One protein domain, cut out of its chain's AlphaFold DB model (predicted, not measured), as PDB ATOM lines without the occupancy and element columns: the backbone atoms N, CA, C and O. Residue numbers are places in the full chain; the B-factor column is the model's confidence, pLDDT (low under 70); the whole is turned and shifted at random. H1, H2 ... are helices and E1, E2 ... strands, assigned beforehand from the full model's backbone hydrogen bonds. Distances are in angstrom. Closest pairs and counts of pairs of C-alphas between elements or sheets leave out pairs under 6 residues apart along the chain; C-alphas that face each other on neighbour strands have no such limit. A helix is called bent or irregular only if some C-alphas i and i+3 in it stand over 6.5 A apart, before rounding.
ATOM      1  N   ILE A 483     159.286 128.951 295.234       81.75
ATOM      2  CA  ILE A 483     158.697 128.796 296.564       81.75
ATOM      3  C   ILE A 483     157.166 128.854 296.504       81.75
ATOM      4  O   ILE A 483     156.562 129.390 295.568       81.75
ATOM      5  N   SER A 484     156.512 128.229 297.484       84.31
ATOM      6  CA  SER A 484     155.049 128.197 297.601       84.31
ATOM      7  C   SER A 484     154.646 128.255 299.068       84.31
ATOM      8  O   SER A 484     154.822 127.285 299.799       84.31
ATOM      9  N   MET A 485     154.098 129.388 299.499       82.62
ATOM     10  CA  MET A 485     153.819 129.666 300.909       82.62
ATOM     11  C   MET A 485     152.634 130.620 301.067       82.62
ATOM     12  O   MET A 485     152.380 131.473 300.217       82.62
ATOM     13  N   SER A 486     151.890 130.461 302.161       85.19
ATOM     14  CA  SER A 486     150.650 131.191 302.429       85.19
ATOM     15  C   SER A 486     150.643 131.691 303.868       85.19
ATOM     16  O   SER A 486     150.605 130.893 304.804       85.19
ATOM     17  N   PHE A 487     150.649 133.010 304.039       85.12
ATOM     18  CA  PHE A 487     150.617 133.681 305.335       85.12
ATOM     19  C   PHE A 487     149.380 134.569 305.435       85.12
ATOM     20  O   PHE A 487     149.029 135.282 304.493       85.12
ATOM     21  N   LYS A 488     148.751 134.574 306.611       85.06
ATOM     22  CA  LYS A 488     147.594 135.411 306.933       85.06
ATOM     23  C   LYS A 488     147.910 136.237 308.174       85.06
ATOM     24  O   LYS A 488     148.133 135.664 309.233       85.06
ATOM     25  N   GLU A 489     147.918 137.562 308.029       82.31
ATOM     26  CA  GLU A 489     148.257 138.526 309.093       82.31
ATOM     27  C   GLU A 489     149.600 138.278 309.819       82.31
ATOM     28  O   GLU A 489     149.770 138.695 310.967       82.31
ATOM     29  N   ALA A 490     150.563 137.630 309.161       84.38
ATOM     30  CA  ALA A 490     151.893 137.404 309.727       84.38
ATOM     31  C   ALA A 490     152.672 138.723 309.841       84.38
ATOM     32  O   ALA A 490     152.410 139.668 309.089       84.38
ATOM     33  N   SER A 491     153.646 138.803 310.753       86.88
ATOM     34  CA  SER A 491     154.550 139.955 310.763       86.88
ATOM     35  C   SER A 491     155.520 139.866 309.583       86.88
ATOM     36  O   SER A 491     155.957 138.780 309.198       86.88
ATOM     37  N   LEU A 492     155.876 141.012 309.002       85.38
ATOM     38  CA  LEU A 492     156.827 141.081 307.895       85.38
ATOM     39  C   LEU A 492     158.193 140.487 308.284       85.38
ATOM     40  O   LEU A 492     158.852 139.873 307.449       85.38
ATOM     41  N   ARG A 493     158.583 140.604 309.562       85.50
ATOM     42  CA  ARG A 493     159.749 139.916 310.134       85.50
ATOM     43  C   ARG A 493     159.688 138.406 309.923       85.50
ATOM     44  O   ARG A 493     160.665 137.837 309.452       85.50
ATOM     45  N   ASP A 494     158.574 137.772 310.276       86.00
ATOM     46  CA  ASP A 494     158.461 136.311 310.234       86.00
ATOM     47  C   ASP A 494     158.490 135.815 308.784       86.00
ATOM     48  O   ASP A 494     159.205 134.870 308.472       86.00
ATOM     49  N   VAL A 495     157.809 136.527 307.879       86.19
ATOM     50  CA  VAL A 495     157.808 136.233 306.435       86.19
ATOM     51  C   VAL A 495     159.211 136.362 305.828       86.19
ATOM     52  O   VAL A 495     159.646 135.469 305.101       86.19
ATOM     53  N   ILE A 496     159.939 137.446 306.131       86.19
ATOM     54  CA  ILE A 496     161.318 137.643 305.650       86.19
ATOM     55  C   ILE A 496     162.264 136.601 306.260       86.19
ATOM     56  O   ILE A 496     163.137 136.106 305.557       86.19
ATOM     57  N   ASN A 497     162.097 136.232 307.531       85.12
ATOM     58  CA  ASN A 497     162.932 135.210 308.164       85.12
ATOM     59  C   ASN A 497     162.680 133.814 307.569       85.12
ATOM     60  O   ASN A 497     163.638 133.097 307.310       85.12
ATOM     61  N   THR A 498     161.432 133.444 307.258       85.06
ATOM     62  CA  THR A 498     161.155 132.188 306.534       85.06
ATOM     63  C   THR A 498     161.800 132.197 305.140       85.06
ATOM     64  O   THR A 498     162.462 131.234 304.764       85.06
ATOM     65  N   LEU A 499     161.709 133.318 304.409       82.88
ATOM     66  CA  LEU A 499     162.426 133.523 303.137       82.88
ATOM     67  C   LEU A 499     163.953 133.402 303.277       82.88
ATOM     68  O   LEU A 499     164.612 132.859 302.389       82.88
ATOM     69  N   ALA A 500     164.507 133.921 304.374       83.12
ATOM     70  CA  ALA A 500     165.928 133.890 304.708       83.12
ATOM     71  C   ALA A 500     166.431 132.461 304.940       83.12
ATOM     72  O   ALA A 500     167.465 132.073 304.395       83.12
ATOM     73  N   GLU A 501     165.679 131.689 305.727       81.94
ATOM     74  CA  GLU A 501     165.984 130.306 306.091       81.94
ATOM     75  C   GLU A 501     165.900 129.365 304.881       81.94
ATOM     76  O   GLU A 501     166.786 128.529 304.707       81.94
ATOM     77  N   GLU A 502     164.911 129.541 303.995       78.81
ATOM     78  CA  GLU A 502     164.803 128.748 302.759       78.81
ATOM     79  C   GLU A 502     165.940 129.021 301.755       78.81
ATOM     80  O   GLU A 502     166.317 128.123 301.002       78.81
ATOM     81  N   ASN A 503     166.505 130.238 301.737       75.00
ATOM     82  CA  ASN A 503     167.429 130.688 300.682       75.00
ATOM     83  C   ASN A 503     168.862 131.003 301.156       75.00
ATOM     84  O   ASN A 503     169.710 131.354 300.336       75.00
ATOM     85  N   ASN A 504     169.163 130.847 302.451       80.31
ATOM     86  CA  ASN A 504     170.481 131.090 303.062       80.31
ATOM     87  C   ASN A 504     171.027 132.527 302.852       80.31
ATOM     88  O   ASN A 504     172.218 132.750 302.597       80.31
ATOM     89  N   VAL A 505     170.137 133.520 302.961       82.44
ATOM     90  CA  VAL A 505     170.442 134.957 302.824       82.44
ATOM     91  C   VAL A 505     170.156 135.667 304.143       82.44
ATOM     92  O   VAL A 505     169.091 135.482 304.720       82.44
ATOM     93  N   ASN A 506     171.066 136.522 304.615       83.06
ATOM     94  CA  ASN A 506     170.834 137.298 305.835       83.06
ATOM     95  C   ASN A 506     170.124 138.617 305.510       83.06
ATOM     96  O   ASN A 506     170.599 139.383 304.667       83.06
ATOM     97  N   PHE A 507     169.043 138.925 306.226       85.19
ATOM     98  CA  PHE A 507     168.331 140.198 306.100       85.19
ATOM     99  C   PHE A 507     168.490 141.066 307.349       85.19
ATOM    100  O   PHE A 507     168.494 140.573 308.475       85.19
ATOM    101  N   VAL A 508     168.587 142.380 307.145       85.19
ATOM    102  CA  VAL A 508     168.621 143.387 308.216       85.19
ATOM    103  C   VAL A 508     167.548 144.430 307.938       85.19
ATOM    104  O   VAL A 508     167.536 145.036 306.873       85.19
ATOM    105  N   PHE A 509     166.654 144.661 308.896       85.38
ATOM    106  CA  PHE A 509     165.580 145.649 308.781       85.38
ATOM    107  C   PHE A 509     165.311 146.330 310.129       85.38
ATOM    108  O   PHE A 509     165.444 145.688 311.177       85.38
ATOM    109  N   PRO A 510     164.928 147.620 310.137       82.31
ATOM    110  CA  PRO A 510     164.607 148.330 311.369       82.31
ATOM    111  C   PRO A 510     163.333 147.769 312.019       82.31
ATOM    112  O   PRO A 510     162.469 147.170 311.367       82.31
ATOM    113  N   SER A 511     163.201 147.983 313.329       77.62
ATOM    114  CA  SER A 511     162.081 147.489 314.146       77.62
ATOM    115  C   SER A 511     160.709 147.943 313.639       77.62
ATOM    116  O   SER A 511     159.739 147.203 313.782       77.62
ATOM    117  N   GLU A 512     160.628 149.122 313.025       79.44
ATOM    118  CA  GLU A 512     159.415 149.693 312.425       79.44
ATOM    119  C   GLU A 512     158.941 148.917 311.186       79.44
ATOM    120  O   GLU A 512     157.744 148.706 310.995       79.44
ATOM    121  N   VAL A 513     159.876 148.447 310.355       80.62
ATOM    122  CA  VAL A 513     159.559 147.686 309.138       80.62
ATOM    123  C   VAL A 513     159.102 146.274 309.501       80.62
ATOM    124  O   VAL A 513     158.077 145.818 309.000       80.62
ATOM    125  N   GLY A 514     159.793 145.612 310.435       75.44
ATOM    126  CA  GLY A 514     159.477 144.237 310.840       75.44
ATOM    127  C   GLY A 514     158.096 144.038 311.482       75.44
ATOM    128  O   GLY A 514     157.599 142.916 311.496       75.44
ATOM    129  N   GLN A 515     157.469 145.105 311.996       78.75
ATOM    130  CA  GLN A 515     156.151 145.066 312.650       78.75
ATOM    131  C   GLN A 515     154.959 145.191 311.688       78.75
ATOM    132  O   GLN A 515     153.819 144.979 312.108       78.75
ATOM    133  N   LYS A 516     155.177 145.530 310.408       81.38
ATOM    134  CA  LYS A 516     154.089 145.598 309.420       81.38
ATOM    135  C   LYS A 516     153.440 144.214 309.267       81.38
ATOM    136  O   LYS A 516     154.146 143.225 309.088       81.38
ATOM    137  N   LYS A 517     152.108 144.134 309.332       85.00
ATOM    138  CA  LYS A 517     151.362 142.895 309.053       85.00
ATOM    139  C   LYS A 517     151.240 142.676 307.547       85.00
ATOM    140  O   LYS A 517     150.873 143.605 306.835       85.00
ATOM    141  N   VAL A 518     151.455 141.446 307.090       83.69
ATOM    142  CA  VAL A 518     151.347 141.054 305.678       83.69
ATOM    143  C   VAL A 518     150.449 139.827 305.535       83.69
ATOM    144  O   VAL A 518     150.427 138.931 306.380       83.69
ATOM    145  N   THR A 519     149.687 139.787 304.445       85.31
ATOM    146  CA  THR A 519     148.964 138.596 303.986       85.31
ATOM    147  C   THR A 519     149.424 138.312 302.564       85.31
ATOM    148  O   THR A 519     149.312 139.183 301.707       85.31
ATOM    149  N   LEU A 520     149.970 137.121 302.324       82.56
ATOM    150  CA  LEU A 520     150.532 136.718 301.035       82.56
ATOM    151  C   LEU A 520     150.181 135.263 300.723       82.56
ATOM    152  O   LEU A 520     150.042 134.438 301.622       82.56
ATOM    153  N   ASN A 521     150.047 134.950 299.438       87.38
ATOM    154  CA  ASN A 521     149.770 133.606 298.943       87.38
ATOM    155  C   ASN A 521     150.553 133.408 297.646       87.38
ATOM    156  O   ASN A 521     150.166 133.920 296.596       87.38
ATOM    157  N   LEU A 522     151.679 132.713 297.749       83.94
ATOM    158  CA  LEU A 522     152.634 132.495 296.671       83.94
ATOM    159  C   LEU A 522     152.545 131.042 296.211       83.94
ATOM    160  O   LEU A 522     152.453 130.125 297.032       83.94
ATOM    161  N   LYS A 523     152.569 130.826 294.895       87.94
ATOM    162  CA  LYS A 523     152.478 129.501 294.276       87.94
ATOM    163  C   LYS A 523     153.441 129.418 293.103       87.94
ATOM    164  O   LYS A 523     153.143 129.970 292.051       87.94
ATOM    165  N   GLN A 524     154.541 128.693 293.286       83.25
ATOM    166  CA  GLN A 524     155.582 128.481 292.274       83.25
ATOM    167  C   GLN A 524     156.138 129.805 291.717       83.25
ATOM    168  O   GLN A 524     156.218 129.988 290.507       83.25
ATOM    169  N   ILE A 525     156.498 130.731 292.612       85.56
ATOM    170  CA  ILE A 525     157.085 132.036 292.260       85.56
ATOM    171  C   ILE A 525     158.552 132.044 292.736       85.56
ATOM    172  O   ILE A 525     158.816 131.514 293.821       85.56
ATOM    173  N   PRO A 526     159.507 132.597 291.965       88.56
ATOM    174  CA  PRO A 526     160.870 132.865 292.432       88.56
ATOM    175  C   PRO A 526     160.886 133.706 293.718       88.56
ATOM    176  O   PRO A 526     160.076 134.619 293.888       88.56
ATOM    177  N   TRP A 527     161.793 133.412 294.653       85.19
ATOM    178  CA  TRP A 527     161.803 134.108 295.948       85.19
ATOM    179  C   TRP A 527     162.152 135.599 295.843       85.19
ATOM    180  O   TRP A 527     161.707 136.381 296.681       85.19
ATOM    181  N   ASP A 528     162.918 136.003 294.829       85.31
ATOM    182  CA  ASP A 528     163.310 137.388 294.577       85.31
ATOM    183  C   ASP A 528     162.150 138.210 293.999       85.31
ATOM    184  O   ASP A 528     161.873 139.292 294.511       85.31
ATOM    185  N   GLU A 529     161.403 137.668 293.030       84.69
ATOM    186  CA  GLU A 529     160.150 138.260 292.533       84.69
ATOM    187  C   GLU A 529     159.106 138.375 293.655       84.69
ATOM    188  O   GLU A 529     158.467 139.417 293.829       84.69
ATOM    189  N   ALA A 530     158.963 137.320 294.467       82.50
ATOM    190  CA  ALA A 530     158.063 137.307 295.615       82.50
ATOM    191  C   ALA A 530     158.453 138.347 296.681       82.50
ATOM    192  O   ALA A 530     157.582 139.029 297.228       82.50
ATOM    193  N   LEU A 531     159.752 138.487 296.964       86.00
ATOM    194  CA  LEU A 531     160.283 139.498 297.873       86.00
ATOM    195  C   LEU A 531     160.088 140.909 297.301       86.00
ATOM    196  O   LEU A 531     159.610 141.783 298.018       86.00
ATOM    197  N   GLN A 532     160.396 141.133 296.021       85.88
ATOM    198  CA  GLN A 532     160.233 142.427 295.358       85.88
ATOM    199  C   GLN A 532     158.771 142.894 295.395       85.88
ATOM    200  O   GLN A 532     158.506 143.994 295.880       85.88
ATOM    201  N   ALA A 533     157.813 142.050 295.002       82.81
ATOM    202  CA  ALA A 533     156.386 142.387 295.043       82.81
ATOM    203  C   ALA A 533     155.888 142.711 296.472       82.81
ATOM    204  O   ALA A 533     155.074 143.617 296.695       82.81
ATOM    205  N   LEU A 534     156.406 141.994 297.473       84.88
ATOM    206  CA  LEU A 534     156.103 142.230 298.885       84.88
ATOM    207  C   LEU A 534     156.717 143.544 299.413       84.88
ATOM    208  O   LEU A 534     156.107 144.205 300.256       84.88
ATOM    209  N   LEU A 535     157.881 143.954 298.906       86.81
ATOM    210  CA  LEU A 535     158.526 145.222 299.255       86.81
ATOM    211  C   LEU A 535     157.835 146.418 298.586       86.81
ATOM    212  O   LEU A 535     157.504 147.392 299.270       86.81
ATOM    213  N   GLU A 536     157.555 146.316 297.285       85.12
ATOM    214  CA  GLU A 536     156.868 147.341 296.491       85.12
ATOM    215  C   GLU A 536     155.492 147.675 297.082       85.12
ATOM    216  O   GLU A 536     155.199 148.843 297.346       85.12
ATOM    217  N   SER A 537     154.690 146.658 297.422       83.25
ATOM    218  CA  SER A 537     153.367 146.849 298.047       83.25
ATOM    219  C   SER A 537     153.393 147.570 299.406       83.25
ATOM    220  O   SER A 537     152.365 148.091 299.840       83.25
ATOM    221  N   HIS A 538     154.552 147.659 300.068       82.75
ATOM    222  CA  HIS A 538     154.725 148.320 301.368       82.75
ATOM    223  C   HIS A 538     155.607 149.583 301.321       82.75
ATOM    224  O   HIS A 538     155.940 150.119 302.391       82.75
ATOM    225  N   ASN A 539     155.960 150.069 300.120       82.81
ATOM    226  CA  ASN A 539     156.904 151.172 299.868       82.81
ATOM    227  C   ASN A 539     158.277 150.970 300.544       82.81
ATOM    228  O   ASN A 539     158.865 151.893 301.122       82.81
ATOM    229  N   LEU A 540     158.766 149.731 300.511       87.19
ATOM    230  CA  LEU A 540     160.076 149.331 301.011       87.19
ATOM    231  C   LEU A 540     161.040 149.127 299.840       87.19
ATOM    232  O   LEU A 540     160.625 148.794 298.734       87.19
ATOM    233  N   GLY A 541     162.332 149.301 300.096       83.12
ATOM    234  CA  GLY A 541     163.392 149.002 299.143       83.12
ATOM    235  C   GLY A 541     164.467 148.118 299.761       83.12
ATOM    236  O   GLY A 541     164.622 148.057 300.984       83.12
ATOM    237  N   ILE A 542     165.227 147.450 298.897       84.62
ATOM    238  CA  ILE A 542     166.455 146.745 299.267       84.62
ATOM    239  C   ILE A 542     167.679 147.598 298.960       84.62
ATOM    240  O   ILE A 542     167.749 148.293 297.949       84.62
ATOM    241  N   THR A 543     168.686 147.508 299.819       76.25
ATOM    242  CA  THR A 543     170.047 147.948 299.517       76.25
ATOM    243  C   THR A 543     171.016 146.839 299.889       76.25
ATOM    244  O   THR A 543     171.185 146.484 301.058       76.25
ATOM    245  N   THR A 544     171.672 146.287 298.870       73.56
ATOM    246  CA  THR A 544     172.742 145.308 299.047       73.56
ATOM    247  C   THR A 544     173.966 146.022 299.602       73.56
ATOM    248  O   THR A 544     174.643 146.777 298.902       73.56
ATOM    249  N   THR A 545     174.247 145.789 300.880       63.16
ATOM    250  CA  THR A 545     175.511 146.207 301.494       63.16
ATOM    251  C   THR A 545     176.595 145.197 301.102       63.16
ATOM    252  O   THR A 545     176.286 144.074 300.710       63.16
ATOM    253  N   LYS A 546     177.880 145.571 301.147       57.69
ATOM    254  CA  LYS A 546     178.982 144.678 300.737       57.69
ATOM    255  C   LYS A 546     179.023 143.402 301.606       57.69
ATOM    256  O   LYS A 546     179.566 143.440 302.704       57.69
ATOM    257  N   GLY A 547     178.482 142.288 301.106       63.47
ATOM    258  CA  GLY A 547     178.460 140.979 301.776       63.47
ATOM    259  C   GLY A 547     177.189 140.171 301.471       63.47
ATOM    260  O   GLY A 547     176.348 140.616 300.696       63.47
ATOM    261  N   ASN A 548     177.021 139.002 302.105       76.19
ATOM    262  CA  ASN A 548     175.789 138.190 302.036       76.19
ATOM    263  C   ASN A 548     174.686 138.735 302.976       76.19
ATOM    264  O   ASN A 548     174.124 137.992 303.784       76.19
ATOM    265  N   ILE A 549     174.471 140.057 302.952       81.44
ATOM    266  CA  ILE A 549     173.548 140.777 303.838       81.44
ATOM    267  C   ILE A 549     172.736 141.782 303.017       81.44
ATOM    268  O   ILE A 549     173.282 142.736 302.454       81.44
ATOM    269  N   ILE A 550     171.418 141.597 302.996       85.38
ATOM    270  CA  ILE A 550     170.469 142.494 302.337       85.38
ATOM    271  C   ILE A 550     169.805 143.376 303.398       85.38
ATOM    272  O   ILE A 550     169.123 142.878 304.296       85.38
ATOM    273  N   ARG A 551     169.980 144.700 303.303       84.81
ATOM    274  CA  ARG A 551     169.248 145.650 304.151       84.81
ATOM    275  C   ARG A 551     167.915 145.994 303.491       84.81
ATOM    276  O   ARG A 551     167.902 146.402 302.333       84.81
ATOM    277  N   ILE A 552     166.822 145.845 304.233       86.75
ATOM    278  CA  ILE A 552     165.472 146.262 303.843       86.75
ATOM    279  C   ILE A 552     165.096 147.482 304.684       86.75
ATOM    280  O   ILE A 552     165.182 147.454 305.911       86.75
ATOM    281  N   ASP A 553     164.675 148.555 304.024       85.88
ATOM    282  CA  ASP A 553     164.341 149.834 304.658       85.88
ATOM    283  C   ASP A 553     163.220 150.533 303.861       85.88
ATOM    284  O   ASP A 553     162.769 150.024 302.832       85.88
ATOM    285  N   SER A 554     162.724 151.683 304.317       85.38
ATOM    286  CA  SER A 554     161.739 152.451 303.544       85.38
ATOM    287  C   SER A 554     162.368 153.057 302.283       85.38
ATOM    288  O   SER A 554     163.528 153.468 302.292       85.38
ATOM    289  N   LEU A 555     161.599 153.195 301.197       82.31
ATOM    290  CA  LEU A 555     162.126 153.813 299.974       82.31
ATOM    291  C   LEU A 555     162.628 155.253 300.223       82.31
ATOM    292  O   LEU A 555     163.659 155.652 299.689       82.31
ATOM    293  N   LYS A 556     161.956 156.003 301.110       83.00
ATOM    294  CA  LYS A 556     162.325 157.381 301.480       83.00
ATOM    295  C   LYS A 556     163.681 157.465 302.184       83.00
ATOM    296  O   LYS A 556     164.505 158.296 301.814       83.00
ATOM    297  N   THR A 557     163.926 156.603 303.173       82.88
ATOM    298  CA  THR A 557     165.203 156.568 303.909       82.88
ATOM    299  C   THR A 557     166.356 156.151 302.999       82.88
ATOM    300  O   THR A 557     167.422 156.762 303.065       82.88
ATOM    301  N   LEU A 558     166.136 155.200 302.083       81.25
ATOM    302  CA  LEU A 558     167.133 154.810 301.080       81.25
ATOM    303  C   LEU A 558     167.400 155.906 300.044       81.25
ATOM    304  O   LEU A 558     168.554 156.144 299.698       81.25
ATOM    305  N   GLU A 559     166.374 156.615 299.570       83.00
ATOM    306  CA  GLU A 559     166.558 157.779 298.699       83.00
ATOM    307  C   GLU A 559     167.341 158.898 299.385       83.00
ATOM    308  O   GLU A 559     168.219 159.498 298.766       83.00
ATOM    309  N   GLU A 560     167.037 159.196 300.648       84.62
ATOM    310  CA  GLU A 560     167.788 160.171 301.433       84.62
ATOM    311  C   GLU A 560     169.233 159.736 301.659       84.62
ATOM    312  O   GLU A 560     170.132 160.561 301.538       84.62
ATOM    313  N   GLU A 561     169.478 158.464 301.980       82.31
ATOM    314  CA  GLU A 561     170.825 157.915 302.137       82.31
ATOM    315  C   GLU A 561     171.585 157.966 300.805       82.31
ATOM    316  O   GLU A 561     172.732 158.406 300.771       82.31
ATOM    317  N   ARG A 562     170.931 157.656 299.677       81.38
ATOM    318  CA  ARG A 562     171.515 157.782 298.334       81.38
ATOM    319  C   ARG A 562     171.826 159.237 297.980       81.38
ATOM    320  O   ARG A 562     172.932 159.516 297.527       81.38
ATOM    321  N   LYS A 563     170.904 160.170 298.242       84.31
ATOM    322  CA  LYS A 563     171.107 161.620 298.069       84.31
ATOM    323  C   LYS A 563     172.244 162.120 298.965       84.31
ATOM    324  O   LYS A 563     173.112 162.836 298.479       84.31
ATOM    325  N   LYS A 564     172.311 161.689 300.231       83.25
ATOM    326  CA  LYS A 564     173.419 161.982 301.157       83.25
ATOM    327  C   LYS A 564     174.739 161.425 300.622       83.25
ATOM    328  O   LYS A 564     175.695 162.176 300.565       83.25
ATOM    329  N   LEU A 565     174.792 160.187 300.127       80.44
ATOM    330  CA  LEU A 565     175.988 159.599 299.507       80.44
ATOM    331  C   LEU A 565     176.409 160.317 298.215       80.44
ATOM    332  O   LEU A 565     177.602 160.497 297.983       80.44
ATOM    333  N   GLU A 566     175.467 160.747 297.377       79.56
ATOM    334  CA  GLU A 566     175.741 161.586 296.202       79.56
ATOM    335  C   GLU A 566     176.290 162.959 296.612       79.56
ATOM    336  O   GLU A 566     177.258 163.429 296.016       79.56
ATOM    337  N   ILE A 567     175.723 163.584 297.648       79.25
ATOM    338  CA  ILE A 567     176.214 164.841 298.226       79.25
ATOM    339  C   ILE A 567     177.604 164.637 298.836       79.25
ATOM    340  O   ILE A 567     178.491 165.418 298.531       79.25
ATOM    341  N   THR A 568     177.844 163.580 299.616       76.50
ATOM    342  CA  THR A 568     179.153 163.260 300.210       76.50
ATOM    343  C   THR A 568     180.205 162.975 299.144       76.50
ATOM    344  O   THR A 568     181.340 163.412 299.286       76.50
ATOM    345  N   LYS A 569     179.852 162.302 298.041       74.44
ATOM    346  CA  LYS A 569     180.753 162.146 296.889       74.44
ATOM    347  C   LYS A 569     181.069 163.499 296.248       74.44
ATOM    348  O   LYS A 569     182.239 163.776 296.007       74.44
ATOM    349  N   LYS A 570     180.058 164.354 296.040       68.94
ATOM    350  CA  LYS A 570     180.219 165.713 295.491       68.94
ATOM    351  C   LYS A 570     181.061 166.614 296.403       68.94
ATOM    352  O   LYS A 570     181.970 167.278 295.914       68.94
ATOM    353  N   THR A 571     180.830 166.615 297.717       70.06
ATOM    354  CA  THR A 571     181.645 167.382 298.673       70.06
ATOM    355  C   THR A 571     183.060 166.827 298.757       70.06
ATOM    356  O   THR A 571     184.005 167.604 298.700       70.06
ATOM    357  N   HIS A 572     183.241 165.503 298.774       71.88
ATOM    358  CA  HIS A 572     184.567 164.891 298.730       71.88
ATOM    359  C   HIS A 572     185.345 165.271 297.459       71.88
ATOM    360  O   HIS A 572     186.510 165.638 297.567       71.88
ATOM    361  N   SER A 573     184.708 165.295 296.279       66.62
ATOM    362  CA  SER A 573     185.349 165.821 295.061       66.62
ATOM    363  C   SER A 573     185.644 167.325 295.132       66.62
ATOM    364  O   SER A 573     186.667 167.763 294.609       66.62
ATOM    365  N   LEU A 574     184.807 168.120 295.811       68.19
ATOM    366  CA  LEU A 574     185.056 169.553 296.014       68.19
ATOM    367  C   LEU A 574     186.279 169.812 296.913       68.19
ATOM    368  O   LEU A 574     187.027 170.745 296.633       68.19
TER     369      LEU A 574
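What this domain is: This is residues 483 to 574 of the 1005 residues of the protein "STN domain-containing protein" of Bdellovibrionaceae bacterium (UniProt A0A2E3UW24). Two helices, H1 and H3, lie side by side, running opposite ways, between two small sheets: a bent two-stranded ribbon, E1 and E3, and a three-stranded sheet, E2, E5 and E4. From this compact body a long helix, H4, sticks out as a straight arm with its residues 560 to 574, and this arm makes the length. The printed part has 92 residues, with four named helices and five named strands in the order E1 H1 E2 H2 E3 H3 E4 E5 H4; the class is mixed, helices and strands. The sheet E2 E5 E4 is mixed, E1 and E3 are antiparallel. The whole is only just loose, close to compact, with a radius of gyration of the C-alphas of 15.1 A and spans of 52 by 23 by 20 A.

How they stand to each other: E1, residues 483 to 491, is the antiparallel neighbour of E3, residues 517 to 526, with N 487 and O 520 2.9 A apart and N 522 and O 485 2.8 A apart. E1 bends by 93 degrees at residue 488 and E3 by 97 degrees at residue 523. H1, residues 492 to 503, is close to but not clearly touching H3, residues 527 to 536, at a shallow tilt of 20 degrees, opposite ways; their closest C-alphas, of Leu 499 and Trp 527, are 7.2 A apart. With residues 492 to 493 alone H1 touches H2, residues 511 to 514; the closest C-alphas, of Arg 493 and Gly 514, are 4.4 A apart. In the other sheet E5, residues 549 to 554, is the inner strand, parallel to E2, residues 506 to 508, with N 508 and O 550 2.9 A apart. E5 forms a hairpin with E4, residues 540 to 544, antiparallel, with N 543 and O 551 2.9 A apart. H1 and H3 are on one face of this sheet, two layers, helices over one face; H3 has a height over the sheet of 7.6 A. H2 only grazes the sheet, and so does H4, residues 555 to 574, with residues 555 to 559. H4 is apart from H1, H2 and H3. In H1, H3 and H4 every O i to N i+4 pair is within hydrogen-bond range; H2 is too short for such a pair.

Where its parts are: E1 begins at C-alpha 483 (158.697, 128.796, 296.564) and is 18.5 A long; H1 is 16.5 A, E3 21.6 A, H3 14.1 A, E4 13.4 A and E5 16.6 A. H4, 28.1 A long, ends at C-alpha 574 (185.056, 169.553, 296.014).

The domain as a whole: The C-alphas farthest apart, of Ser 486 and Leu 574, are 51.9 A apart. The printed part has no cut, and each link is tight. Mean pLDDT of the printed part is 81.6; residues 545 to 547, 570 and 573 to 574 are under 70.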